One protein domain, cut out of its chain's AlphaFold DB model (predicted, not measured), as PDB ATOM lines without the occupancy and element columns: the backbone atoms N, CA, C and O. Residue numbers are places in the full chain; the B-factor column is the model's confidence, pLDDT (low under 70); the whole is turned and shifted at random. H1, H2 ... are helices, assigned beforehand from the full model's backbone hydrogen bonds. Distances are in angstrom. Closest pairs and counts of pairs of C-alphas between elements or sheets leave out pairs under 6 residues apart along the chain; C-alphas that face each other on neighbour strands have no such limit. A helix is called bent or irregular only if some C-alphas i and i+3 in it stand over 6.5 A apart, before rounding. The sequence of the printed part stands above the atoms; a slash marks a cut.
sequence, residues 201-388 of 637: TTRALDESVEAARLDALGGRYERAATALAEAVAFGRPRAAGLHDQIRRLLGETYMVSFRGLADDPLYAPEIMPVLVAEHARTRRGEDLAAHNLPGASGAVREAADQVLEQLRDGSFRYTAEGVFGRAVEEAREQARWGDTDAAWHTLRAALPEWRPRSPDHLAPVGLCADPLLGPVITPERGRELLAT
ATOM      1  N   THR A 201     103.971 150.980 173.678       91.75
ATOM      2  CA  THR A 201     104.226 152.427 173.597       91.75
ATOM      3  C   THR A 201     103.923 152.982 172.207       91.75
ATOM      4  O   THR A 201     103.212 153.972 172.068       91.75
ATOM      5  N   THR A 202     104.384 152.312 171.153       91.62
ATOM      6  CA  THR A 202     104.127 152.738 169.771       91.62
ATOM      7  C   THR A 202     102.650 152.667 169.390       91.62
ATOM      8  O   THR A 202     102.181 153.581 168.724       91.62
ATOM      9  N   ARG A 203     101.894 151.660 169.861       93.31
ATOM     10  CA  ARG A 203     100.441 151.576 169.623       93.31
ATOM     11  C   ARG A 203      99.695 152.717 170.305       93.31
ATOM     12  O   ARG A 203      98.867 153.353 169.668       93.31
ATOM     13  N   ALA A 204     100.036 153.009 171.560       94.81
ATOM     14  CA  ALA A 204      99.459 154.139 172.283       94.81
ATOM     15  C   ALA A 204      99.770 155.477 171.588       94.81
ATOM     16  O   ALA A 204      98.910 156.352 171.496       94.81
ATOM     17  N   LEU A 205     100.981 155.632 171.043       94.88
ATOM     18  CA  LEU A 205     101.343 156.812 170.260       94.88
ATOM     19  C   LEU A 205     100.603 156.876 168.919       94.88
ATOM     20  O   LEU A 205     100.196 157.959 168.521       94.88
ATOM     21  N   ASP A 206     100.387 155.755 168.233       94.50
ATOM     22  CA  ASP A 206      99.627 155.731 166.976       94.50
ATOM     23  C   ASP A 206      98.140 156.065 167.209       94.50
ATOM     24  O   ASP A 206      97.532 156.797 166.425       94.50
ATOM     25  N   GLU A 207      97.568 155.608 168.328       96.56
ATOM     26  CA  GLU A 207      96.245 156.031 168.804       96.56
ATOM     27  C   GLU A 207      96.217 157.533 169.126       96.56
ATOM     28  O   GLU A 207      95.275 158.228 168.739       96.56
ATOM     29  N   SER A 208      97.270 158.055 169.765       97.31
ATOM     30  CA  SER A 208      97.436 159.490 170.031       97.31
ATOM     31  C   SER A 208      97.542 160.312 168.740       97.31
ATOM     32  O   SER A 208      96.908 161.357 168.629       97.31
ATOM     33  N   VAL A 209      98.254 159.823 167.716       97.38
ATOM     34  CA  VAL A 209      98.332 160.464 166.390       97.38
ATOM     35  C   VAL A 209      96.953 160.530 165.737       97.38
ATOM     36  O   VAL A 209      96.581 161.570 165.189       97.38
ATOM     37  N   GLU A 210      96.170 159.453 165.810       97.12
ATOM     38  CA  GLU A 210      94.805 159.458 165.284       97.12
ATOM     39  C   GLU A 210      93.902 160.416 166.076       97.12
ATOM     40  O   GLU A 210      93.177 161.208 165.476       97.12
ATOM     41  N   ALA A 211      93.990 160.435 167.407       97.19
ATOM     42  CA  ALA A 211      93.263 161.397 168.234       97.19
ATOM     43  C   ALA A 211      93.654 162.851 167.905       97.19
ATOM     44  O   ALA A 211      92.779 163.697 167.719       97.19
ATOM     45  N   ALA A 212      94.948 163.127 167.738       97.88
ATOM     46  CA  ALA A 212      95.473 164.438 167.373       97.88
ATOM     47  C   ALA A 212      94.972 164.891 165.996       97.88
ATOM     48  O   ALA A 212      94.550 166.033 165.821       97.88
ATOM     49  N   ARG A 213      94.939 163.983 165.016       97.31
ATOM     50  CA  ARG A 213      94.365 164.240 163.689       97.31
ATOM     51  C   ARG A 213      92.900 164.669 163.792       97.31
ATOM     52  O   ARG A 213      92.475 165.632 163.154       97.31
ATOM     53  N   LEU A 214      92.129 163.965 164.615       96.62
ATOM     54  CA  LEU A 214      90.721 164.254 164.860       96.62
ATOM     55  C   LEU A 214      90.503 165.569 165.623       96.62
ATOM     56  O   LEU A 214      89.540 166.279 165.320       96.62
ATOM     57  N   ASP A 215      91.383 165.893 166.569       97.31
ATOM     58  CA  ASP A 215      91.404 167.161 167.298       97.31
ATOM     59  C   ASP A 215      91.716 168.339 166.372       97.31
ATOM     60  O   ASP A 215      90.976 169.323 166.376       97.31
ATOM     61  N   ALA A 216      92.731 168.211 165.510       97.44
ATOM     62  CA  ALA A 216      93.099 169.232 164.531       97.44
ATOM     63  C   ALA A 216      91.955 169.543 163.555       97.44
ATOM     64  O   ALA A 216      91.694 170.708 163.263       97.44
ATOM     65  N   LEU A 217      91.249 168.517 163.062       97.06
ATOM     66  CA  LEU A 217      90.083 168.706 162.189       97.06
ATOM     67  C   LEU A 217      88.882 169.321 162.927       97.06
ATOM     68  O   LEU A 217      88.056 169.982 162.304       97.06
ATOM     69  N   GLY A 218      88.782 169.112 164.241       96.56
ATOM     70  CA  GLY A 218      87.768 169.722 165.106       96.56
ATOM     71  C   GLY A 218      88.140 171.105 165.652       96.56
ATOM     72  O   GLY A 218      87.430 171.596 166.525       96.56
ATOM     73  N   GLY A 219      89.246 171.706 165.197       96.81
ATOM     74  CA  GLY A 219      89.687 173.041 165.614       96.81
ATOM     75  C   GLY A 219      90.624 173.093 166.829       96.81
ATOM     76  O   GLY A 219      91.105 174.161 167.184       96.81
ATOM     77  N   ARG A 220      90.940 171.962 167.476       97.31
ATOM     78  CA  ARG A 220      91.830 171.895 168.658       97.31
ATOM     79  C   ARG A 220      93.286 171.669 168.251       97.31
ATOM     80  O   ARG A 220      93.925 170.702 168.672       97.31
ATOM     81  N   TYR A 221      93.792 172.526 167.371       96.94
ATOM     82  CA  TYR A 221      95.087 172.309 166.730       96.94
ATOM     83  C   TYR A 221      96.272 172.429 167.697       96.94
ATOM     84  O   TYR A 221      97.270 171.759 167.464       96.94
ATOM     85  N   GLU A 222      96.181 173.198 168.790       97.56
ATOM     86  CA  GLU A 222      97.270 173.295 169.774       97.56
ATOM     87  C   GLU A 222      97.480 171.960 170.494       97.56
ATOM     88  O   GLU A 222      98.602 171.466 170.586       97.56
ATOM     89  N   ARG A 223      96.384 171.322 170.933       97.38
ATOM     90  CA  ARG A 223      96.432 169.978 171.534       97.38
ATOM     91  C   ARG A 223      96.972 168.953 170.545       97.38
ATOM     92  O   ARG A 223      97.811 168.131 170.907       97.38
ATOM     93  N   ALA A 224      96.516 169.035 169.295       97.81
ATOM     94  CA  ALA A 224      97.007 168.175 168.233       97.81
ATOM     95  C   ALA A 224      98.507 168.377 167.975       97.81
ATOM     96  O   ALA A 224      99.232 167.396 167.845       97.81
ATOM     97  N   ALA A 225      98.988 169.622 167.938       97.81
ATOM     98  CA  ALA A 225     100.396 169.943 167.729       97.81
ATOM     99  C   ALA A 225     101.275 169.343 168.832       97.81
ATOM    100  O   ALA A 225     102.271 168.697 168.521       97.81
ATOM    101  N   THR A 226     100.874 169.466 170.104       97.81
ATOM    102  CA  THR A 226     101.601 168.855 171.230       97.81
ATOM    103  C   THR A 226     101.682 167.331 171.103       97.81
ATOM    104  O   THR A 226     102.773 166.770 171.180       97.81
ATOM    105  N   ALA A 227     100.552 166.661 170.851       98.00
ATOM    106  CA  ALA A 227     100.512 165.204 170.711       98.00
ATOM    107  C   ALA A 227     101.315 164.706 169.492       98.00
ATOM    108  O   ALA A 227     102.032 163.706 169.568       98.00
ATOM    109  N   LEU A 228     101.250 165.426 168.367       97.56
ATOM    110  CA  LEU A 228     102.026 165.103 167.171       97.56
ATOM    111  C   LEU A 228     103.524 165.344 167.381       97.56
ATOM    112  O   LEU A 228     104.323 164.521 166.943       97.56
ATOM    113  N   ALA A 229     103.919 166.418 168.069       95.94
ATOM    114  CA  ALA A 229     105.316 166.687 168.404       95.94
ATOM    115  C   ALA A 229     105.911 165.574 169.282       95.94
ATOM    116  O   ALA A 229     107.034 165.124 169.034       95.94
ATOM    117  N   GLU A 230     105.140 165.068 170.250       95.44
ATOM    118  CA  GLU A 230     105.530 163.901 171.042       95.44
ATOM    119  C   GLU A 230     105.720 162.666 170.151       95.44
ATOM    120  O   GLU A 230     106.793 162.061 170.153       95.44
ATOM    121  N   ALA A 231     104.741 162.329 169.309       95.38
ATOM    122  CA  ALA A 231     104.844 161.189 168.399       95.38
ATOM    123  C   ALA A 231     106.018 161.314 167.400       95.38
ATOM    124  O   ALA A 231     106.679 160.319 167.082       95.38
ATOM    125  N   VAL A 232     106.338 162.532 166.944       93.00
ATOM    126  CA  VAL A 232     107.525 162.824 166.121       93.00
ATOM    127  C   VAL A 232     108.817 162.517 166.877       93.00
ATOM    128  O   VAL A 232     109.732 161.938 166.286       93.00
ATOM    129  N   ALA A 233     108.897 162.835 168.172       91.81
ATOM    130  CA  ALA A 233     110.078 162.549 168.989       91.81
ATOM    131  C   ALA A 233     110.363 161.037 169.105       91.81
ATOM    132  O   ALA A 233     111.524 160.632 169.138       91.81
ATOM    133  N   PHE A 234     109.317 160.206 169.074       92.12
ATOM    134  CA  PHE A 234     109.412 158.740 169.007       92.12
ATOM    135  C   PHE A 234     109.582 158.189 167.578       92.12
ATOM    136  O   PHE A 234     109.676 156.977 167.383       92.12
ATOM    137  N   GLY A 235     109.615 159.056 166.561       89.00
ATOM    138  CA  GLY A 235     109.758 158.671 165.158       89.00
ATOM    139  C   GLY A 235     108.545 157.935 164.590       89.00
ATOM    140  O   GLY A 235     108.719 157.098 163.702       89.00
ATOM    141  N   ARG A 236     107.332 158.205 165.098       90.31
ATOM    142  CA  ARG A 236     106.123 157.528 164.616       90.31
ATOM    143  C   ARG A 236     105.813 157.878 163.153       90.31
ATOM    144  O   ARG A 236     105.974 159.038 162.753       90.31
ATOM    145  N   PRO A 237     105.350 156.902 162.349       84.94
ATOM    146  CA  PRO A 237     104.860 157.162 160.998       84.94
ATOM    147  C   PRO A 237     103.725 158.195 161.005       84.94
ATOM    148  O   PRO A 237     103.001 158.314 161.991       84.94
ATOM    149  N   ARG A 238     103.542 158.926 159.897       88.25
ATOM    150  CA  ARG A 238     102.480 159.939 159.682       88.25
ATOM    151  C   ARG A 238     102.589 161.209 160.546       88.25
ATOM    152  O   ARG A 238     102.276 162.291 160.057       88.25
ATOM    153  N   ALA A 239     103.089 161.112 161.780       93.19
ATOM    154  CA  ALA A 239     103.131 162.211 162.747       93.19
ATOM    155  C   ALA A 239     103.853 163.457 162.212       93.19
ATOM    156  O   ALA A 239     103.330 164.562 162.320       93.19
ATOM    157  N   ALA A 240     105.015 163.282 161.572       91.38
ATOM    158  CA  ALA A 240     105.800 164.396 161.035       91.38
ATOM    159  C   ALA A 240     105.060 165.160 159.927       91.38
ATOM    160  O   ALA A 240     104.973 166.381 159.986       91.38
ATOM    161  N   GLY A 241     104.474 164.454 158.955       92.06
ATOM    162  CA  GLY A 241     103.723 165.081 157.863       92.06
ATOM    163  C   GLY A 241     102.453 165.803 158.331       92.06
ATOM    164  O   GLY A 241     102.111 166.859 157.802       92.06
ATOM    165  N   LEU A 242     101.774 165.263 159.347       95.94
ATOM    166  CA  LEU A 242     100.632 165.908 160.000       95.94
ATOM    167  C   LEU A 242     101.066 167.164 160.776       95.94
ATOM    168  O   LEU A 242     100.464 168.227 160.627       95.94
ATOM    169  N   HIS A 243     102.132 167.063 161.572       96.75
ATOM    170  CA  HIS A 243     102.656 168.172 162.372       96.75
ATOM    171  C   HIS A 243     103.134 169.333 161.492       96.75
ATOM    172  O   HIS A 243     102.809 170.490 161.751       96.75
ATOM    173  N   ASP A 244     103.836 169.018 160.404       95.31
ATOM    174  CA  ASP A 244     104.370 169.997 159.461       95.31
ATOM    175  C   ASP A 244     103.270 170.813 158.760       95.31
ATOM    176  O   ASP A 244     103.472 171.995 158.484       95.31
ATOM    177  N   GLN A 245     102.078 170.244 158.535       96.69
ATOM    178  CA  GLN A 245     100.926 171.002 158.022       96.69
ATOM    179  C   GLN A 245     100.449 172.076 159.003       96.69
ATOM    180  O   GLN A 245     100.124 173.186 158.579       96.69
ATOM    181  N   ILE A 246     100.438 171.767 160.303       97.56
ATOM    182  CA  ILE A 246     100.095 172.736 161.351       97.56
ATOM    183  C   ILE A 246     101.171 173.822 161.407       97.56
ATOM    184  O   ILE A 246     100.858 175.000 161.249       97.56
ATOM    185  N   ARG A 247     102.443 173.427 161.539       96.06
ATOM    186  CA  ARG A 247     103.588 174.348 161.609       96.06
ATOM    187  C   ARG A 247     103.642 175.299 160.417       96.06
ATOM    188  O   ARG A 247     103.780 176.508 160.600       96.06
ATOM    189  N   ARG A 248     103.419 174.788 159.199       94.69
ATOM    190  CA  ARG A 248     103.393 175.614 157.985       94.69
ATOM    191  C   ARG A 248     102.351 176.728 158.062       94.69
ATOM    192  O   ARG A 248     102.662 177.859 157.702       94.69
ATOM    193  N   LEU A 249     101.137 176.423 158.518       96.50
ATOM    194  CA  LEU A 249     100.059 177.410 158.647       96.50
ATOM    195  C   LEU A 249     100.298 178.398 159.796       96.50
ATOM    196  O   LEU A 249      99.830 179.529 159.728       96.50
ATOM    197  N   LEU A 250     101.079 178.017 160.807       95.62
ATOM    198  CA  LEU A 250     101.541 178.923 161.862       95.62
ATOM    199  C   LEU A 250     102.703 179.833 161.423       95.62
ATOM    200  O   LEU A 250     103.145 180.676 162.202       95.62
ATOM    201  N   GLY A 251     103.183 179.699 160.182       90.88
ATOM    202  CA  GLY A 251     104.317 180.460 159.658       90.88
ATOM    203  C   GLY A 251     105.683 179.888 160.052       90.88
ATOM    204  O   GLY A 251     106.708 180.487 159.736       90.88
ATOM    205  N   GLU A 252     105.727 178.721 160.695       90.56
ATOM    206  CA  GLU A 252     106.968 178.019 161.015       90.56
ATOM    207  C   GLU A 252     107.444 177.237 159.786       90.56
ATOM    208  O   GLU A 252     107.067 176.087 159.576       90.56
ATOM    209  N   THR A 253     108.250 177.868 158.932       82.38
ATOM    210  CA  THR A 253     108.705 177.252 157.669       82.38
ATOM    211  C   THR A 253     110.016 176.480 157.815       82.38
ATOM    212  O   THR A 253     110.316 175.595 157.014       82.38
ATOM    213  N   TYR A 254     110.782 176.768 158.870       76.69
ATOM    214  CA  TYR A 254     112.071 176.138 159.131       76.69
ATOM    215  C   TYR A 254     111.924 174.633 159.407       76.69
ATOM    216  O   TYR A 254     111.158 174.210 160.281       76.69
ATOM    217  N   MET A 255     112.693 173.828 158.663       76.62
ATOM    218  CA  MET A 255     112.733 172.358 158.739       76.62
ATOM    219  C   MET A 255     111.406 171.644 158.422       76.62
ATOM    220  O   MET A 255     111.280 170.446 158.678       76.62
ATOM    221  N   VAL A 256     110.426 172.344 157.843       83.56
ATOM    222  CA  VAL A 256     109.202 171.718 157.327       83.56
ATOM    223  C   VAL A 256     109.535 170.958 156.046       83.56
ATOM    224  O   VAL A 256     109.980 171.543 155.060       83.56
ATOM    225  N   SER A 257     109.320 169.643 156.067       81.69
ATOM    226  CA  SER A 257     109.620 168.742 154.943       81.69
ATOM    227  C   SER A 257     108.431 167.874 154.539       81.69
ATOM    228  O   SER A 257     108.498 167.183 153.525       81.69
ATOM    229  N   PHE A 258     107.348 167.891 155.326       84.94
ATOM    230  CA  PHE A 258     106.172 167.039 155.146       84.94
ATOM    231  C   PHE A 258     106.556 165.563 155.002       84.94
ATOM    232  O   PHE A 258     106.036 164.843 154.146       84.94
ATOM    233  N   ARG A 259     107.516 165.121 155.824       80.56
ATOM    234  CA  ARG A 259     108.165 163.810 155.722       80.56
ATOM    235  C   ARG A 259     107.145 162.680 155.546       80.56
ATOM    236  O   ARG A 259     106.262 162.499 156.382       80.56
ATOM    237  N   GLY A 260     107.317 161.896 154.481       75.06
ATOM    238  CA  GLY A 260     106.434 160.785 154.111       75.06
ATOM    239  C   GLY A 260     105.240 161.176 153.235       75.06
ATOM    240  O   GLY A 260     104.754 160.324 152.504       75.06
ATOM    241  N   LEU A 261     104.807 162.442 153.248       83.81
ATOM    242  CA  LEU A 261     103.747 162.955 152.368       83.81
ATOM    243  C   LEU A 261     104.313 163.565 151.084       83.81
ATOM    244  O   LEU A 261     103.697 163.442 150.032       83.81
ATOM    245  N   ALA A 262     105.485 164.203 151.158       78.62
ATOM    246  CA  ALA A 262     106.117 164.854 150.009       78.62
ATOM    247  C   ALA A 262     106.477 163.877 148.870       78.62
ATOM    248  O   ALA A 262     106.442 164.254 147.702       78.62
ATOM    249  N   ASP A 263     106.785 162.620 149.201       74.50
ATOM    250  CA  ASP A 263     107.164 161.591 148.223       74.50
ATOM    251  C   ASP A 263     105.958 160.818 147.652       74.50
ATOM    252  O   ASP A 263     106.113 160.045 146.701       74.50
ATOM    253  N   ASP A 264     104.763 161.001 148.225       80.19
ATOM    254  CA  ASP A 264     103.551 160.271 147.855       80.19
ATOM    255  C   ASP A 264     102.734 161.067 146.808       80.19
ATOM    256  O   ASP A 264     102.296 162.195 147.077       80.19
ATOM    257  N   PRO A 265     102.482 160.489 145.611       81.69
ATOM    258  CA  PRO A 265     101.708 161.130 144.548       81.69
ATOM    259  C   PRO A 265     100.328 161.648 144.981       81.69
ATOM    260  O   PRO A 265      99.824 162.597 144.382       81.69
ATOM    261  N   LEU A 266      99.712 161.050 146.007       84.94
ATOM    262  CA  LEU A 266      98.390 161.439 146.498       84.94
ATOM    263  C   LEU A 266      98.377 162.842 147.127       84.94
ATOM    264  O   LEU A 266      97.377 163.555 147.003       84.94
ATOM    265  N   TYR A 267      99.471 163.248 147.781       84.81
ATOM    266  CA  TYR A 267      99.586 164.561 148.434       84.81
ATOM    267  C   TYR A 267     100.445 165.546 147.652       84.81
ATOM    268  O   TYR A 267     100.449 166.731 147.989       84.81
ATOM    269  N   ALA A 268     101.135 165.093 146.602       81.19
ATOM    270  CA  ALA A 268     101.986 165.947 145.783       81.19
ATOM    271  C   ALA A 268     101.297 167.262 145.346       81.19
ATOM    272  O   ALA A 268     101.921 168.307 145.517       81.19
ATOM    273  N   PRO A 269     100.015 167.288 144.911       84.00
ATOM    274  CA  PRO A 269      99.337 168.541 144.553       84.00
ATOM    275  C   PRO A 269      99.170 169.557 145.699       84.00
ATOM    276  O   PRO A 269      99.028 170.746 145.436       84.00
ATOM    277  N   GLU A 270      99.169 169.112 146.959       89.00
ATOM    278  CA  GLU A 270      99.033 169.979 148.142       89.00
ATOM    279  C   GLU A 270     100.395 170.388 148.710       89.00
ATOM    280  O   GLU A 270     100.587 171.529 149.121       89.00
ATOM    281  N   ILE A 271     101.344 169.449 148.738       89.50
ATOM    282  CA  ILE A 271     102.619 169.594 149.447       89.50
ATOM    283  C   ILE A 271     103.713 170.176 148.551       89.50
ATOM    284  O   ILE A 271     104.438 171.086 148.964       89.50
ATOM    285  N   MET A 272     103.835 169.677 147.316       85.12
ATOM    286  CA  MET A 272     104.937 170.054 146.428       85.12
ATOM    287  C   MET A 272     104.968 171.546 146.107       85.12
ATOM    288  O   MET A 272     106.041 172.138 146.249       85.12
ATOM    289  N   PRO A 273     103.841 172.200 145.760       89.00
ATOM    290  CA  PRO A 273     103.849 173.636 145.502       89.00
ATOM    291  C   PRO A 273     104.382 174.454 146.677       89.00
ATOM    292  O   PRO A 273     105.080 175.443 146.473       89.00
ATOM    293  N   VAL A 274     104.106 174.030 147.914       89.75
ATOM    294  CA  VAL A 274     104.534 174.740 149.124       89.75
ATOM    295  C   VAL A 274     106.047 174.657 149.306       89.75
ATOM    296  O   VAL A 274     106.688 175.684 149.537       89.75
ATOM    297  N   LEU A 275     106.617 173.456 149.166       84.31
ATOM    298  CA  LEU A 275     108.063 173.233 149.269       84.31
ATOM    299  C   LEU A 275     108.826 173.955 148.148       84.31
ATOM    300  O   LEU A 275     109.840 174.609 148.397       84.31
ATOM    301  N   VAL A 276     108.306 173.891 146.922       80.62
ATOM    302  CA  VAL A 276     108.896 174.547 145.748       80.62
ATOM    303  C   VAL A 276     108.826 176.073 145.868       80.62
ATOM    304  O   VAL A 276     109.815 176.756 145.592       80.62
ATOM    305  N   ALA A 277     107.698 176.624 146.330       81.19
ATOM    306  CA  ALA A 277     107.546 178.061 146.554       81.19
ATOM    307  C   ALA A 277     108.499 178.581 147.644       81.19
ATOM    308  O   ALA A 277     109.059 179.668 147.497       81.19
ATOM    309  N   GLU A 278     108.718 177.815 148.717       79.06
ATOM    310  CA  GLU A 278     109.684 178.164 149.768       79.06
ATOM    311  C   GLU A 278     111.127 178.166 149.236       79.06
ATOM    312  O   GLU A 278     111.885 179.110 149.482       79.06
ATOM    313  N   HIS A 279     111.496 177.162 148.433       73.12
ATOM    314  CA  HIS A 279     112.808 177.107 147.775       73.12
ATOM    315  C   HIS A 279     113.026 178.305 146.844       73.12
ATOM    316  O   HIS A 279     114.062 178.966 146.910       73.12
ATOM    317  N   ALA A 280     112.023 178.651 146.029       69.94
ATOM    318  CA  ALA A 280     112.088 179.798 145.123       69.94
ATOM    319  C   ALA A 280     112.258 181.145 145.858       69.94
ATOM    320  O   ALA A 280     112.890 182.059 145.325       69.94
ATOM    321  N   ARG A 281     111.721 181.280 147.082       68.88
ATOM    322  CA  ARG A 281     111.883 182.484 147.921       68.88
ATOM    323  C   ARG A 281     113.265 182.570 148.569       68.88
ATOM    324  O   ARG A 281     113.821 183.663 148.655       68.88
ATOM    325  N   THR A 282     113.802 181.440 149.028       65.00
ATOM    326  CA  THR A 282     115.031 181.376 149.839       65.00
ATOM    327  C   THR A 282     116.312 181.296 149.008       65.00
ATOM    328  O   THR A 282     117.331 181.848 149.420       65.00
ATOM    329  N   ARG A 283     116.284 180.676 147.819       58.94
ATOM    330  CA  ARG A 283     117.467 180.530 146.954       58.94
ATOM    331  C   ARG A 283     117.251 181.177 145.592       58.94
ATOM    332  O   ARG A 283     116.667 180.601 144.676       58.94
ATOM    333  N   ARG A 284     117.801 182.383 145.419       45.00
ATOM    334  CA  ARG A 284     117.961 182.991 144.090       45.00
ATOM    335  C   ARG A 284     119.034 182.223 143.305       45.00
ATOM    336  O   ARG A 284     120.198 182.598 143.358       45.00
ATOM    337  N   GLY A 285     118.634 181.200 142.550       46.97
ATOM    338  CA  GLY A 285     119.407 180.729 141.390       46.97
ATOM    339  C   GLY A 285     120.037 179.333 141.433       46.97
ATOM    340  O   GLY A 285     120.866 179.070 140.572       46.97
ATOM    341  N   GLU A 286     119.655 178.437 142.346       44.38
ATOM    342  CA  GLU A 286     120.058 177.022 142.260       44.38
ATOM    343  C   GLU A 286     118.891 176.142 141.805       44.38
ATOM    344  O   GLU A 286     117.766 176.267 142.309       44.38
ATOM    345  N   ASP A 287     119.169 175.260 140.843       48.12
ATOM    346  CA  ASP A 287     118.237 174.233 140.393       48.12
ATOM    347  C   ASP A 287     117.753 173.413 141.588       48.12
ATOM    348  O   ASP A 287     118.528 173.022 142.460       48.12
ATOM    349  N   LEU A 288     116.455 173.109 141.604       49.66
ATOM    350  CA  LEU A 288     115.774 172.265 142.597       49.66
ATOM    351  C   LEU A 288     116.273 170.807 142.602       49.66
ATOM    352  O   LEU A 288     115.643 169.938 143.202       49.66
ATOM    353  N   ALA A 289     117.376 170.548 141.892       47.31
ATOM    354  CA  ALA A 289     117.816 169.277 141.366       47.31
ATOM    355  C   ALA A 289     117.727 168.193 142.430       47.31
ATOM    356  O   ALA A 289     118.605 168.117 143.273       47.31
ATOM    357  N   ALA A 290     116.688 167.357 142.362       45.28
ATOM    358  CA  ALA A 290     116.552 166.002 142.912       45.28
ATOM    359  C   ALA A 290     116.901 165.721 144.399       45.28
ATOM    360  O   ALA A 290     116.588 164.633 144.879       45.28
ATOM    361  N   HIS A 291     117.514 166.642 145.146       48.50
ATOM    362  CA  HIS A 291     118.115 166.391 146.460       48.50
ATOM    363  C   HIS A 291     117.104 166.579 147.603       48.50
ATOM    364  O   HIS A 291     117.328 166.063 148.695       48.50
ATOM    365  N   ASN A 292     115.968 167.242 147.347       54.56
ATOM    366  CA  ASN A 292     114.922 167.501 148.348       54.56
ATOM    367  C   ASN A 292     113.781 166.463 148.369       54.56
ATOM    368  O   ASN A 292     112.922 166.548 149.239       54.56
ATOM    369  N   LEU A 293     113.770 165.484 147.453       62.59
ATOM    370  CA  LEU A 293     112.792 164.377 147.431       62.59
ATOM    371  C   LEU A 293     113.481 163.006 147.256       62.59
ATOM    372  O   LEU A 293     113.289 162.311 146.241       62.59
ATOM    373  N   PRO A 294     114.374 162.619 148.183       54.97
ATOM    374  CA  PRO A 294     115.043 161.328 148.122       54.97
ATOM    375  C   PRO A 294     114.029 160.193 148.339       54.97
ATOM    376  O   PRO A 294     113.609 159.919 149.457       54.97
ATOM    377  N   GLY A 295     113.675 159.498 147.255       61.41
ATOM    378  CA  GLY A 295     112.714 158.388 147.262       61.41
ATOM    379  C   GLY A 295     111.458 158.629 146.422       61.41
ATOM    380  O   GLY A 295     110.756 157.668 146.119       61.41
ATOM    381  N   ALA A 296     111.212 159.867 145.976       66.69
ATOM    382  CA  ALA A 296     110.097 160.175 145.087       66.69
ATOM    383  C   ALA A 296     110.210 159.459 143.731       66.69
ATOM    384  O   ALA A 296     111.290 159.365 143.133       66.69
ATOM    385  N   SER A 297     109.065 158.987 143.231       74.12
ATOM    386  CA  SER A 297     108.951 158.383 141.900       74.12
ATOM    387  C   SER A 297     109.278 159.386 140.783       74.12
ATOM    388  O   SER A 297     109.186 160.598 140.977       74.12
ATOM    389  N   GLY A 298     109.614 158.891 139.584       76.00
ATOM    390  CA  GLY A 298     109.854 159.751 138.413       76.00
ATOM    391  C   GLY A 298     108.678 160.686 138.108       76.00
ATOM    392  O   GLY A 298     108.888 161.869 137.878       76.00
ATOM    393  N   ALA A 299     107.442 160.191 138.245       75.44
ATOM    394  CA  ALA A 299     106.230 160.983 138.039       75.44
ATOM    395  C   ALA A 299     106.084 162.145 139.043       75.44
ATOM    396  O   ALA A 299     105.653 163.231 138.671       75.44
ATOM    397  N   VAL A 300     106.465 161.941 140.311       73.56
ATOM    398  CA  VAL A 300     106.434 163.007 141.332       73.56
ATOM    399  C   VAL A 300     107.485 164.075 141.033       73.56
ATOM    400  O   VAL A 300     107.217 165.259 141.217       73.56
ATOM    401  N   ARG A 301     108.658 163.679 140.525       75.50
ATOM    402  CA  ARG A 301     109.708 164.624 140.118       75.50
ATOM    403  C   ARG A 301     109.292 165.458 138.909       75.50
ATOM    404  O   ARG A 301     109.406 166.674 138.966       75.50
ATOM    405  N   GLU A 302     108.732 164.834 137.874       78.69
ATOM    406  CA  GLU A 302     108.211 165.554 136.702       78.69
ATOM    407  C   GLU A 302     107.101 166.543 137.087       78.69
ATOM    408  O   GLU A 302     107.095 167.684 136.626       78.69
ATOM    409  N   ALA A 303     106.189 166.145 137.980       78.44
ATOM    410  CA  ALA A 303     105.166 167.045 138.507       78.44
ATOM    411  C   ALA A 303     105.776 168.212 139.308       78.44
ATOM    412  O   ALA A 303     105.298 169.340 139.208       78.44
ATOM    413  N   ALA A 304     106.838 167.967 140.082       75.69
ATOM    414  CA  ALA A 304     107.544 169.007 140.827       75.69
ATOM    415  C   ALA A 304     108.221 170.031 139.903       75.69
ATOM    416  O   ALA A 304     108.129 171.231 140.162       75.69
ATOM    417  N   ASP A 305     108.849 169.569 138.820       76.94
ATOM    418  CA  ASP A 305     109.482 170.436 137.822       76.94
ATOM    419  C   ASP A 305     108.436 171.302 137.100       76.94
ATOM    420  O   ASP A 305     108.614 172.514 136.983       76.94
ATOM    421  N   GLN A 306     107.289 170.722 136.724       83.06
ATOM    422  CA  GLN A 306     106.167 171.476 136.147       83.06
ATOM    423  C   GLN A 306     105.630 172.542 137.112       83.06
ATOM    424  O   GLN A 306     105.392 173.684 136.719       83.06
ATOM    425  N   VAL A 307     105.461 172.196 138.389       83.19
ATOM    426  CA  VAL A 307     105.020 173.146 139.422       83.19
ATOM    427  C   VAL A 307     106.055 174.255 139.633       83.19
ATOM    428  O   VAL A 307     105.682 175.412 139.816       83.19
ATOM    429  N   LEU A 308     107.351 173.942 139.574       79.00
ATOM    430  CA  LEU A 308     108.413 174.944 139.645       79.00
ATOM    431  C   LEU A 308     108.360 175.918 138.469       79.00
ATOM    432  O   LEU A 308     108.498 177.122 138.685       79.00
ATOM    433  N   GLU A 309     108.162 175.428 137.247       81.56
ATOM    434  CA  GLU A 309     107.985 176.285 136.071       81.56
ATOM    435  C   GLU A 309     106.784 177.223 136.253       81.56
ATOM    436  O   GLU A 309     106.946 178.441 136.137       81.56
ATOM    437  N   GLN A 310     105.639 176.681 136.682       85.88
ATOM    438  CA  GLN A 310     104.421 177.450 136.960       85.88
ATOM    439  C   GLN A 310     104.581 178.469 138.103       85.88
ATOM    440  O   GLN A 310     103.941 179.520 138.133       85.88
ATOM    441  N   LEU A 311     105.410 178.175 139.104       81.88
ATOM    442  CA  LEU A 311     105.694 179.117 140.190       81.88
ATOM    443  C   LEU A 311     106.678 180.208 139.748       81.88
ATOM    444  O   LEU A 311     106.543 181.360 140.170       81.88
ATOM    445  N   ARG A 312     107.649 179.868 138.888       76.56
ATOM    446  CA  ARG A 312     108.623 180.813 138.317       76.56
ATOM    447  C   ARG A 312     107.957 181.814 137.377       76.56
ATOM    448  O   ARG A 312     108.272 183.002 137.454       76.56
ATOM    449  N   ASP A 313     107.048 181.360 136.518       77.94
ATOM    450  CA  ASP A 313     106.294 182.240 135.616       77.94
ATOM    451  C   ASP A 313     105.078 182.907 136.298       77.94
ATOM    452  O   ASP A 313     104.604 183.946 135.839       77.94
ATOM    453  N   GLY A 314     104.650 182.394 137.460       77.56
ATOM    454  CA  GLY A 314     103.533 182.923 138.245       77.56
ATOM    455  C   GLY A 314     102.155 182.439 137.786       77.56
ATOM    456  O   GLY A 314     101.150 183.016 138.204       77.56
ATOM    457  N   SER A 315     102.098 181.404 136.947       85.50
ATOM    458  CA  SER A 315     100.867 180.784 136.446       85.50
ATOM    459  C   SER A 315     100.266 179.736 137.389       85.50
ATOM    460  O   SER A 315      99.108 179.352 137.193       85.50
ATOM    461  N   PHE A 316     101.001 179.297 138.420       90.06
ATOM    462  CA  PHE A 316     100.503 178.315 139.385       90.06
ATOM    463  C   PHE A 316      99.171 178.765 140.004       90.06
ATOM    464  O   PHE A 316      98.998 179.921 140.405       90.06
ATOM    465  N   ARG A 317      98.225 177.827 140.088       92.38
ATOM    466  CA  ARG A 317      96.886 178.041 140.639       92.38
ATOM    467  C   ARG A 317      96.535 176.889 141.561       92.38
ATOM    468  O   ARG A 317      96.488 175.737 141.125       92.38
ATOM    469  N   TYR A 318      96.243 177.212 142.815       94.12
ATOM    470  CA  TYR A 318      95.701 176.218 143.729       94.12
ATOM    471  C   TYR A 318      94.274 175.846 143.319       94.12
ATOM    472  O   TYR A 318      93.461 176.719 143.019       94.12
ATOM    473  N   THR A 319      93.961 174.549 143.317       91.88
ATOM    474  CA  THR A 319      92.621 174.047 142.997       91.88
ATOM    475  C   THR A 319      92.177 173.009 144.019       91.88
ATOM    476  O   THR A 319      92.965 172.202 144.514       91.88
ATOM    477  N   ALA A 320      90.885 173.030 144.326       91.62
ATOM    478  CA  ALA A 320      90.233 172.071 145.204       91.62
ATOM    479  C   ALA A 320      88.871 171.681 144.620       91.62
ATOM    480  O   ALA A 320      88.343 172.347 143.730       91.62
ATOM    481  N   GLU A 321      88.291 170.597 145.123       90.19
ATOM    482  CA  GLU A 321      86.984 170.117 144.670       90.19
ATOM    483  C   GLU A 321      85.831 170.699 145.507       90.19
ATOM    484  O   GLU A 321      86.007 171.210 146.617       90.19
ATOM    485  N   GLY A 322      84.609 170.601 144.977       92.31
ATOM    486  CA  GLY A 322      83.384 170.893 145.724       92.31
ATOM    487  C   GLY A 322      83.141 172.377 146.025       92.31
ATOM    488  O   GLY A 322      83.475 173.262 145.237       92.31
ATOM    489  N   VAL A 323      82.466 172.641 147.150       94.81
ATOM    490  CA  VAL A 323      82.107 174.001 147.600       94.81
ATOM    491  C   VAL A 323      83.364 174.819 147.886       94.81
ATOM    492  O   VAL A 323      83.466 175.954 147.429       94.81
ATOM    493  N   PHE A 324      84.336 174.212 148.569       95.94
ATOM    494  CA  PHE A 324      85.606 174.856 148.874       95.94
ATOM    495  C   PHE A 324      86.373 175.238 147.605       95.94
ATOM    496  O   PHE A 324      86.846 176.362 147.501       95.94
ATOM    497  N   GLY A 325      86.408 174.362 146.596       95.94
ATOM    498  CA  GLY A 325      86.991 174.676 145.290       95.94
ATOM    499  C   GLY A 325      86.422 175.935 144.635       95.94
ATOM    500  O   GLY A 325      87.173 176.780 144.163       95.94
ATOM    501  N   ARG A 326      85.096 176.113 144.656       97.50
ATOM    502  CA  ARG A 326      84.467 177.334 144.120       97.50
ATOM    503  C   ARG A 326      84.834 178.579 144.924       97.50
ATOM    504  O   ARG A 326      85.086 179.620 144.328       97.50
ATOM    505  N   ALA A 327      84.901 178.452 146.248       98.00
ATOM    506  CA  ALA A 327      85.320 179.539 147.125       98.00
ATOM    507  C   ALA A 327      86.789 179.931 146.906       98.00
ATOM    508  O   ALA A 327      87.110 181.111 146.961       98.00
ATOM    509  N   VAL A 328      87.673 178.973 146.599       97.94
ATOM    510  CA  VAL A 328      89.062 179.252 146.196       97.94
ATOM    511  C   VAL A 328      89.096 180.122 144.944       97.94
ATOM    512  O   VAL A 328      89.828 181.109 144.908       97.94
ATOM    513  N   GLU A 329      88.278 179.808 143.938       97.62
ATOM    514  CA  GLU A 329      88.254 180.589 142.700       97.62
ATOM    515  C   GLU A 329      87.685 181.992 142.877       97.62
ATOM    516  O   GLU A 329      88.237 182.960 142.352       97.62
ATOM    517  N   GLU A 330      86.622 182.119 143.664       98.12
ATOM    518  CA  GLU A 330      86.057 183.414 144.027       98.12
ATOM    519  C   GLU A 330      87.037 184.250 144.863       98.12
ATOM    520  O   GLU A 330      87.248 185.430 144.581       98.12
ATOM    521  N   ALA A 331      87.708 183.642 145.842       98.06
ATOM    522  CA  ALA A 331      88.723 184.316 146.641       98.06
ATOM    523  C   ALA A 331      89.908 184.774 145.784       98.06
ATOM    524  O   ALA A 331      90.434 185.869 145.978       98.06
ATOM    525  N   ARG A 332      90.317 183.971 144.796       96.69
ATOM    526  CA  ARG A 332      91.392 184.336 143.866       96.69
ATOM    527  C   ARG A 332      90.977 185.502 142.965       96.69
ATOM    528  O   ARG A 332      91.788 186.393 142.707       96.69
ATOM    529  N   GLU A 333      89.719 185.521 142.528       96.38
ATOM    530  CA  GLU A 333      89.112 186.631 141.787       96.38
ATOM    531  C   GLU A 333      89.055 187.924 142.616       96.38
ATOM    532  O   GLU A 333      89.297 189.006 142.091       96.38
ATOM    533  N   GLN A 334      88.788 187.836 143.916       96.31
ATOM    534  CA  GLN A 334      88.825 188.983 144.829       96.31
ATOM    535  C   GLN A 334      90.273 189.464 145.050       96.31
ATOM    536  O   GLN A 334      90.586 190.644 144.873       96.31
ATOM    537  N   ALA A 335      91.192 188.539 145.342       96.00
ATOM    538  CA  ALA A 335      92.593 188.840 145.628       96.00
ATOM    539  C   ALA A 335      93.328 189.486 144.441       96.00
ATOM    540  O   ALA A 335      94.112 190.412 144.656       96.00
ATOM    541  N   ARG A 336      93.055 189.069 143.190       94.69
ATOM    542  CA  ARG A 336      93.707 189.659 141.999       94.69
ATOM    543  C   ARG A 336      93.391 191.143 141.792       94.69
ATOM    544  O   ARG A 336      94.143 191.825 141.097       94.69
ATOM    545  N   TRP A 337      92.297 191.629 142.382       96.12
ATOM    546  CA  TRP A 337      91.892 193.037 142.354       96.12
ATOM    547  C   TRP A 337      92.181 193.782 143.658       96.12
ATOM    548  O   TRP A 337      91.839 194.957 143.771       96.12
ATOM    549  N   GLY A 338      92.842 193.132 144.617       94.38
ATOM    550  CA  GLY A 338      93.254 193.730 145.882       94.38
ATOM    551  C   GLY A 338      92.275 193.556 147.043       94.38
ATOM    552  O   GLY A 338      92.607 193.977 148.146       94.38
ATOM    553  N   ASP A 339      91.137 192.879 146.856       94.31
ATOM    554  CA  ASP A 339      90.146 192.637 147.915       94.31
ATOM    555  C   ASP A 339      90.567 191.454 148.817       94.31
ATOM    556  O   ASP A 339      89.910 190.412 148.881       94.31
ATOM    557  N   THR A 340      91.711 191.580 149.496       94.31
ATOM    558  CA  THR A 340      92.348 190.458 150.216       94.31
ATOM    559  C   THR A 340      91.612 190.026 151.485       94.31
ATOM    560  O   THR A 340      91.635 188.845 151.839       94.31
ATOM    561  N   ASP A 341      90.913 190.946 152.152       94.56
ATOM    562  CA  ASP A 341      90.057 190.627 153.300       94.56
ATOM    563  C   ASP A 341      88.791 189.877 152.867       94.56
ATOM    564  O   ASP A 341      88.430 188.869 153.474       94.56
ATOM    565  N   ALA A 342      88.168 190.294 151.759       94.88
ATOM    566  CA  ALA A 342      87.040 189.572 151.174       94.88
ATOM    567  C   ALA A 342      87.454 188.159 150.736       94.88
ATOM    568  O   ALA A 342      86.764 187.194 151.066       94.88
ATOM    569  N   ALA A 343      88.623 188.029 150.090       96.94
ATOM    570  CA  ALA A 343      89.188 186.739 149.698       96.94
ATOM    571  C   ALA A 343      89.314 185.787 150.893       96.94
ATOM    572  O   ALA A 343      88.891 184.631 150.822       96.94
ATOM    573  N   TRP A 344      89.832 186.280 152.021       97.06
ATOM    574  CA  TRP A 344      89.920 185.488 153.243       97.06
ATOM    575  C   TRP A 344      88.551 185.091 153.796       97.06
ATOM    576  O   TRP A 344      88.341 183.923 154.121       97.06
ATOM    577  N   HIS A 345      87.599 186.023 153.875       96.31
ATOM    578  CA  HIS A 345      86.256 185.722 154.370       96.31
ATOM    579  C   HIS A 345      85.534 184.674 153.512       96.31
ATOM    580  O   HIS A 345      84.877 183.790 154.067       96.31
ATOM    581  N   THR A 346      85.712 184.723 152.189       97.81
ATOM    582  CA  THR A 346      85.198 183.722 151.246       97.81
ATOM    583  C   THR A 346      85.790 182.337 151.525       97.81
ATOM    584  O   THR A 346      85.044 181.367 151.679       97.81
ATOM    585  N   LEU A 347      87.119 182.235 151.671       97.31
ATOM    586  CA  LEU A 347      87.788 180.975 152.025       97.31
ATOM    587  C   LEU A 347      87.298 180.445 153.374       97.31
ATOM    588  O   LEU A 347      86.893 179.286 153.476       97.31
ATOM    589  N   ARG A 348      87.282 181.308 154.395       95.69
ATOM    590  CA  ARG A 348      86.857 180.985 155.760       95.69
ATOM    591  C   ARG A 348      85.440 180.425 155.799       95.69
ATOM    592  O   ARG A 348      85.205 179.414 156.454       95.69
ATOM    593  N   ALA A 349      84.500 181.060 155.103       95.50
ATOM    594  CA  ALA A 349      83.106 180.623 155.074       95.50
ATOM    595  C   ALA A 349      82.940 179.222 154.463       95.50
ATOM    596  O   ALA A 349      82.034 178.488 154.852       95.50
ATOM    597  N   ALA A 350      83.824 178.836 153.540       96.06
ATOM    598  CA  ALA A 350      83.793 177.536 152.883       96.06
ATOM    599  C   ALA A 350      84.645 176.455 153.576       96.06
ATOM    600  O   ALA A 350      84.514 175.281 153.229       96.06
ATOM    601  N   LEU A 351      85.499 176.811 154.546       94.88
ATOM    602  CA  LEU A 351      86.362 175.860 155.264       94.88
ATOM    603  C   LEU A 351      85.608 174.678 155.900       94.88
ATOM    604  O   LEU A 351      86.122 173.563 155.802       94.88
ATOM    605  N   PRO A 352      84.409 174.836 156.501       94.38
ATOM    606  CA  PRO A 352      83.676 173.697 157.062       94.38
ATOM    607  C   PRO A 352      83.353 172.597 156.037       94.38
ATOM    608  O   PRO A 352      83.303 171.416 156.387       94.38
ATOM    609  N   GLU A 353      83.194 172.978 154.765       93.12
ATOM    610  CA  GLU A 353      82.906 172.084 153.636       93.12
ATOM    611  C   GLU A 353      84.171 171.500 152.987       93.12
ATOM    612  O   GLU A 353      84.079 170.632 152.113       93.12
ATOM    613  N   TRP A 354      85.361 171.958 153.391       95.31
ATOM    614  CA  TRP A 354      86.620 171.380 152.935       95.31
ATOM    615  C   TRP A 354      86.744 169.928 153.403       95.31
ATOM    616  O   TRP A 354      86.412 169.584 154.544       95.31
ATOM    617  N   ARG A 355      87.250 169.064 152.517       91.00
ATOM    618  CA  ARG A 355      87.449 167.640 152.793       91.00
ATOM    619  C   ARG A 355      88.901 167.234 152.566       91.00
ATOM    620  O   ARG A 355      89.495 167.638 151.567       91.00
ATOM    621  N   PRO A 356      89.452 166.391 153.451       92.25
ATOM    622  CA  PRO A 356      90.792 165.873 153.289       92.25
ATOM    623  C   PRO A 356      90.833 164.880 152.122       92.25
ATOM    624  O   PRO A 356      89.873 164.151 151.871       92.25
ATOM    625  N   ARG A 357      91.969 164.837 151.421       87.75
ATOM    626  CA  ARG A 357      92.204 163.911 150.289       87.75
ATOM    627  C   ARG A 357      92.426 162.475 150.768       87.75
ATOM    628  O   ARG A 357      92.104 161.521 150.071       87.75
ATOM    629  N   SER A 358      92.976 162.339 151.967       87.50
ATOM    630  CA  SER A 358      93.217 161.081 152.664       87.50
ATOM    631  C   SER A 358      93.285 161.368 154.180       87.50
ATOM    632  O   SER A 358      93.287 162.541 154.568       87.50
ATOM    633  N   PRO A 359      93.408 160.342 155.046       88.56
ATOM    634  CA  PRO A 359      93.671 160.534 156.469       88.56
ATOM    635  C   PRO A 359      94.808 161.519 156.781       88.56
ATOM    636  O   PRO A 359      94.657 162.308 157.708       88.56
ATOM    637  N   ASP A 360      95.895 161.552 156.005       91.69
ATOM    638  CA  ASP A 360      97.074 162.362 156.357       91.69
ATOM    639  C   ASP A 360      97.052 163.796 155.815       91.69
ATOM    640  O   ASP A 360      98.049 164.512 155.865       91.69
ATOM    641  N   HIS A 361      95.893 164.247 155.335       93.75
ATOM    642  CA  HIS A 361      95.660 165.622 154.909       93.75
ATOM    643  C   HIS A 361      94.835 166.353 155.981       93.75
ATOM    644  O   HIS A 361      93.656 166.061 156.170       93.75
ATOM    645  N   LEU A 362      95.442 167.294 156.708       95.12
ATOM    646  CA  LEU A 362      94.796 168.044 157.792       95.12
ATOM    647  C   LEU A 362      94.234 169.388 157.361       95.12
ATOM    648  O   LEU A 362      93.288 169.860 157.990       95.12
ATOM    649  N   ALA A 363      94.833 170.031 156.367       95.06
ATOM    650  CA  ALA A 363      94.455 171.371 155.945       95.06
ATOM    651  C   ALA A 363      94.903 171.633 154.497       95.06
ATOM    652  O   ALA A 363      95.901 171.044 154.087       95.06
ATOM    653  N   PRO A 364      94.232 172.542 153.759       95.75
ATOM    654  CA  PRO A 364      94.577 172.916 152.382       95.75
ATOM    655  C   PRO A 364      95.871 173.748 152.319       95.75
ATOM    656  O   PRO A 364      95.862 174.932 151.979       95.75
ATOM    657  N   VAL A 365      97.005 173.146 152.686       95.25
ATOM    658  CA  VAL A 365      98.305 173.831 152.771       95.25
ATOM    659  C   VAL A 365      98.801 174.325 151.413       95.25
ATOM    660  O   VAL A 365      99.561 175.293 151.369       95.25
ATOM    661  N   GLY A 366      98.316 173.744 150.307       93.69
ATOM    662  CA  GLY A 366      98.628 174.194 148.951       93.69
ATOM    663  C   GLY A 366      98.230 175.649 148.671       93.69
ATOM    664  O   GLY A 366      98.862 176.298 147.837       93.69
ATOM    665  N   LEU A 367      97.274 176.215 149.424       95.44
ATOM    666  CA  LEU A 367      96.933 177.644 149.362       95.44
ATOM    667  C   LEU A 367      98.150 178.549 149.588       95.44
ATOM    668  O   LEU A 367      98.265 179.591 148.948       95.44
ATOM    669  N   CYS A 368      99.084 178.142 150.453       94.06
ATOM    670  CA  CYS A 368     100.283 178.919 150.775       94.06
ATOM    671  C   CYS A 368     101.249 179.082 149.587       94.06
ATOM    672  O   CYS A 368     102.163 179.911 149.656       94.06
ATOM    673  N   ALA A 369     101.088 178.275 148.533       92.25
ATOM    674  CA  ALA A 369     101.897 178.327 147.320       92.25
ATOM    675  C   ALA A 369     101.274 179.180 146.207       92.25
ATOM    676  O   ALA A 369     101.992 179.609 145.304       92.25
ATOM    677  N   ASP A 370      99.965 179.441 146.258       94.06
ATOM    678  CA  ASP A 370      99.299 180.253 145.243       94.06
ATOM    679  C   ASP A 370      99.851 181.694 145.266       94.06
ATOM    680  O   ASP A 370      99.972 182.297 146.336       94.06
ATOM    681  N   PRO A 371     100.205 182.281 144.111       90.38
ATOM    682  CA  PRO A 371     100.826 183.602 144.059       90.38
ATOM    683  C   PRO A 371      99.899 184.747 144.499       90.38
ATOM    684  O   PRO A 371     100.405 185.820 144.833       90.38
ATOM    685  N   LEU A 372      98.576 184.542 144.486       93.00
ATOM    686  CA  LEU A 372      97.576 185.522 144.913       93.00
ATOM    687  C   LEU A 372      97.010 185.201 146.298       93.00
ATOM    688  O   LEU A 372      96.847 186.114 147.104       93.00
ATOM    689  N   LEU A 373      96.723 183.925 146.582       95.31
ATOM    690  CA  LEU A 373      96.143 183.506 147.865       95.31
ATOM    691  C   LEU A 373      97.195 183.242 148.944       95.31
ATOM    692  O   LEU A 373      96.918 183.457 150.119       95.31
ATOM    693  N   GLY A 374      98.410 182.838 148.577       93.88
ATOM    694  CA  GLY A 374      99.486 182.554 149.526       93.88
ATOM    695  C   GLY A 374      99.779 183.718 150.478       93.88
ATOM    696  O   GLY A 374      99.810 183.485 151.685       93.88
ATOM    697  N   PRO A 375      99.919 184.970 149.991       93.38
ATOM    698  CA  PRO A 375     100.056 186.140 150.859       93.38
ATOM    699  C   PRO A 375      98.855 186.373 151.785       93.38
ATOM    700  O   PRO A 375      99.028 186.881 152.886       93.38
ATOM    701  N   VAL A 376      97.640 185.998 151.368       95.25
ATOM    702  CA  VAL A 376      96.409 186.166 152.162       95.25
ATOM    703  C   VAL A 376      96.419 185.261 153.401       95.25
ATOM    704  O   VAL A 376      95.794 185.612 154.402       95.25
ATOM    705  N   ILE A 377      97.144 184.137 153.367       95.25
ATOM    706  CA  ILE A 377      97.299 183.208 154.495       95.25
ATOM    707  C   ILE A 377      98.428 183.686 155.426       95.25
ATOM    708  O   ILE A 377      99.535 183.149 155.429       95.25
ATOM    709  N   THR A 378      98.149 184.724 156.219       95.25
ATOM    710  CA  THR A 378      99.050 185.182 157.294       95.25
ATOM    711  C   THR A 378      99.079 184.181 158.458       95.25
ATOM    712  O   THR A 378      98.155 183.373 158.569       95.25
ATOM    713  N   PRO A 379     100.067 184.227 159.373       95.00
ATOM    714  CA  PRO A 379     100.077 183.365 160.560       95.00
ATOM    715  C   PRO A 379      98.792 183.462 161.400       95.00
ATOM    716  O   PRO A 379      98.294 182.460 161.906       95.00
ATOM    717  N   GLU A 380      98.201 184.651 161.518       95.56
ATOM    718  CA  GLU A 380      96.944 184.880 162.242       95.56
ATOM    719  C   GLU A 380      95.770 184.183 161.552       95.56
ATOM    720  O   GLU A 380      94.983 183.499 162.207       95.56
ATOM    721  N   ARG A 381      95.688 184.293 160.223       96.88
ATOM    722  CA  ARG A 381      94.672 183.607 159.416       96.88
ATOM    723  C   ARG A 381      94.909 182.103 159.347       96.88
ATOM    724  O   ARG A 381      93.955 181.338 159.304       96.88
ATOM    725  N   GLY A 382      96.160 181.661 159.412       97.19
ATOM    726  CA  GLY A 382      96.526 180.256 159.540       97.19
ATOM    727  C   GLY A 382      96.078 179.656 160.874       97.19
ATOM    728  O   GLY A 382      95.491 178.575 160.877       97.19
ATOM    729  N   ARG A 383      96.243 180.379 161.994       97.00
ATOM    730  CA  ARG A 383      95.656 179.994 163.296       97.00
ATOM    731  C   ARG A 383      94.139 179.898 163.212       97.00
ATOM    732  O   ARG A 383      93.565 178.908 163.650       97.00
ATOM    733  N   GLU A 384      93.493 180.887 162.601       97.19
ATOM    734  CA  GLU A 384      92.045 180.866 162.389       97.19
ATOM    735  C   GLU A 384      91.602 179.677 161.514       97.19
ATOM    736  O   GLU A 384      90.621 179.007 161.842       97.19
ATOM    737  N   LEU A 385      92.342 179.361 160.442       97.31
ATOM    738  CA  LEU A 385      92.098 178.195 159.589       97.31
ATOM    739  C   LEU A 385      92.153 176.900 160.400       97.31
ATOM    740  O   LEU A 385      91.269 176.050 160.293       97.31
ATOM    741  N   LEU A 386      93.213 176.750 161.195       97.56
ATOM    742  CA  LEU A 386      93.469 175.564 162.001       97.56
ATOM    743  C   LEU A 386      92.435 175.396 163.116       97.56
ATOM    744  O   LEU A 386      92.020 174.264 163.373       97.56
ATOM    745  N   ALA A 387      92.003 176.506 163.719       97.31
ATOM    746  CA  ALA A 387      90.967 176.556 164.742       97.31
ATOM    747  C   ALA A 387      89.551 176.362 164.181       97.31
ATOM    748  O   ALA A 387      88.647 175.989 164.921       97.31
ATOM    749  N   THR A 388      89.340 176.573 162.879       96.69
ATOM    750  CA  THR A 388      88.036 176.357 162.244       96.69
ATOM    751  C   THR A 388      87.768 174.855 162.059       96.69
ATOM    752  O   THR A 388      88.540 174.172 161.369       96.69
TER     753      THR A 388
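AT A GLANCE: This is residues 201 to 388 of the 637 residues of the protein "SMI1_KNR4 domain-containing protein" of Streptomyces sp. Ag109_O5-1 (UniProt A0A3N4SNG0). Three groups of helices are set round the short helix H8, which lies near the middle: an up-and-down bundle of H1, H2 and H3, a crossed pair of H4 and H5, and a helical hairpin of H6 and H7. H9 lies between the bundle and the H6 to H7 hairpin, and the outer part of H1 makes one end of the longest axis. The printed part has 188 residues with nine named helices, H1 to H9 in order, and no named strand; its class is all helix. It is compact, with a radius of gyration of the C-alphas of 16.2 A, and spans 52 by 39 by 27 A.

IN THESE COORDINATES: Find C-alpha 201 at (104.226, 152.427, 173.597); from there H1, the longest helix, runs 24.4 A to residue 217. H2 holds residues 221 to 233, 18.0 A long, and H3 residues 239 to 249. Look next at residues 268 to 282 for H4, 20.6 A, irregular but only just: C-alphas 270 and 273 are 6.6 A apart. H5, residues 298 to 313, runs 22.9 A. H6 covers residues 322 to 335, 20.2 A, and H7 residues 340 to 353, 20.9 A; H7 is irregular, with C-alphas 349 and 352 7.2 A apart. H8 is residues 365 to 369, and H9, residues 379 to 387, ends at C-alpha 387, (90.967, 176.556, 164.742).

HOW THE PARTS SIT: Begin at H1: it touches H2, closest at the C-alphas of Ala 212 and Ala 224, 4.1 A, a hairpin at a shallow tilt of 27 degrees, opposite ways. H2 and H3 form the next hairpin, at a steep tilt of 43 degrees, with the C-alphas of Leu 228 and Ala 239 5.4 A apart. H3 touches H9, closest at the C-alphas of Leu 249 and Gly 382, 4.6 A. H3 and H8 only just touch, with 3 pairs of C-alphas within 8 A, the closest Gln 245 and Val 365, 6.5 A. H8 also touches H4, closest at the C-alphas of Glu 270 and Gly 366, 4.3 A. H4 touches H5 at a steep tilt of 50 degrees, with the C-alphas of Val 276 and Leu 308 6.1 A apart. H6 and H7 are a hairpin at a shallow tilt of 5 degrees, closest at the C-alphas of Ala 331 and Ala 343, 3.9 A. H7 and H9 are close but not clearly touching, at 7.1 A between the C-alphas of Arg 348 and Leu 385. Every O i to N i+4 pair is within hydrogen-bond range in H1, H2, H5, H6 and H9; the counts are 6 of 7 in H3, 9 of 11 in H4, 8 of 10 in H7 and 0 of 1 in H8, where 2 of 2 O i to N i+3 pairs are.

THE WHOLE: The C-alphas of Thr 201 and Trp 337 are the two farthest apart, 52.7 A. The printed part has no cut; the links H3 to H4, H4 to H5 and H7 to H8 are long. Look at residues 280 to 296 for pLDDT under 70, while the mean of the printed part is 87.8; residues 281 to 286 stand free.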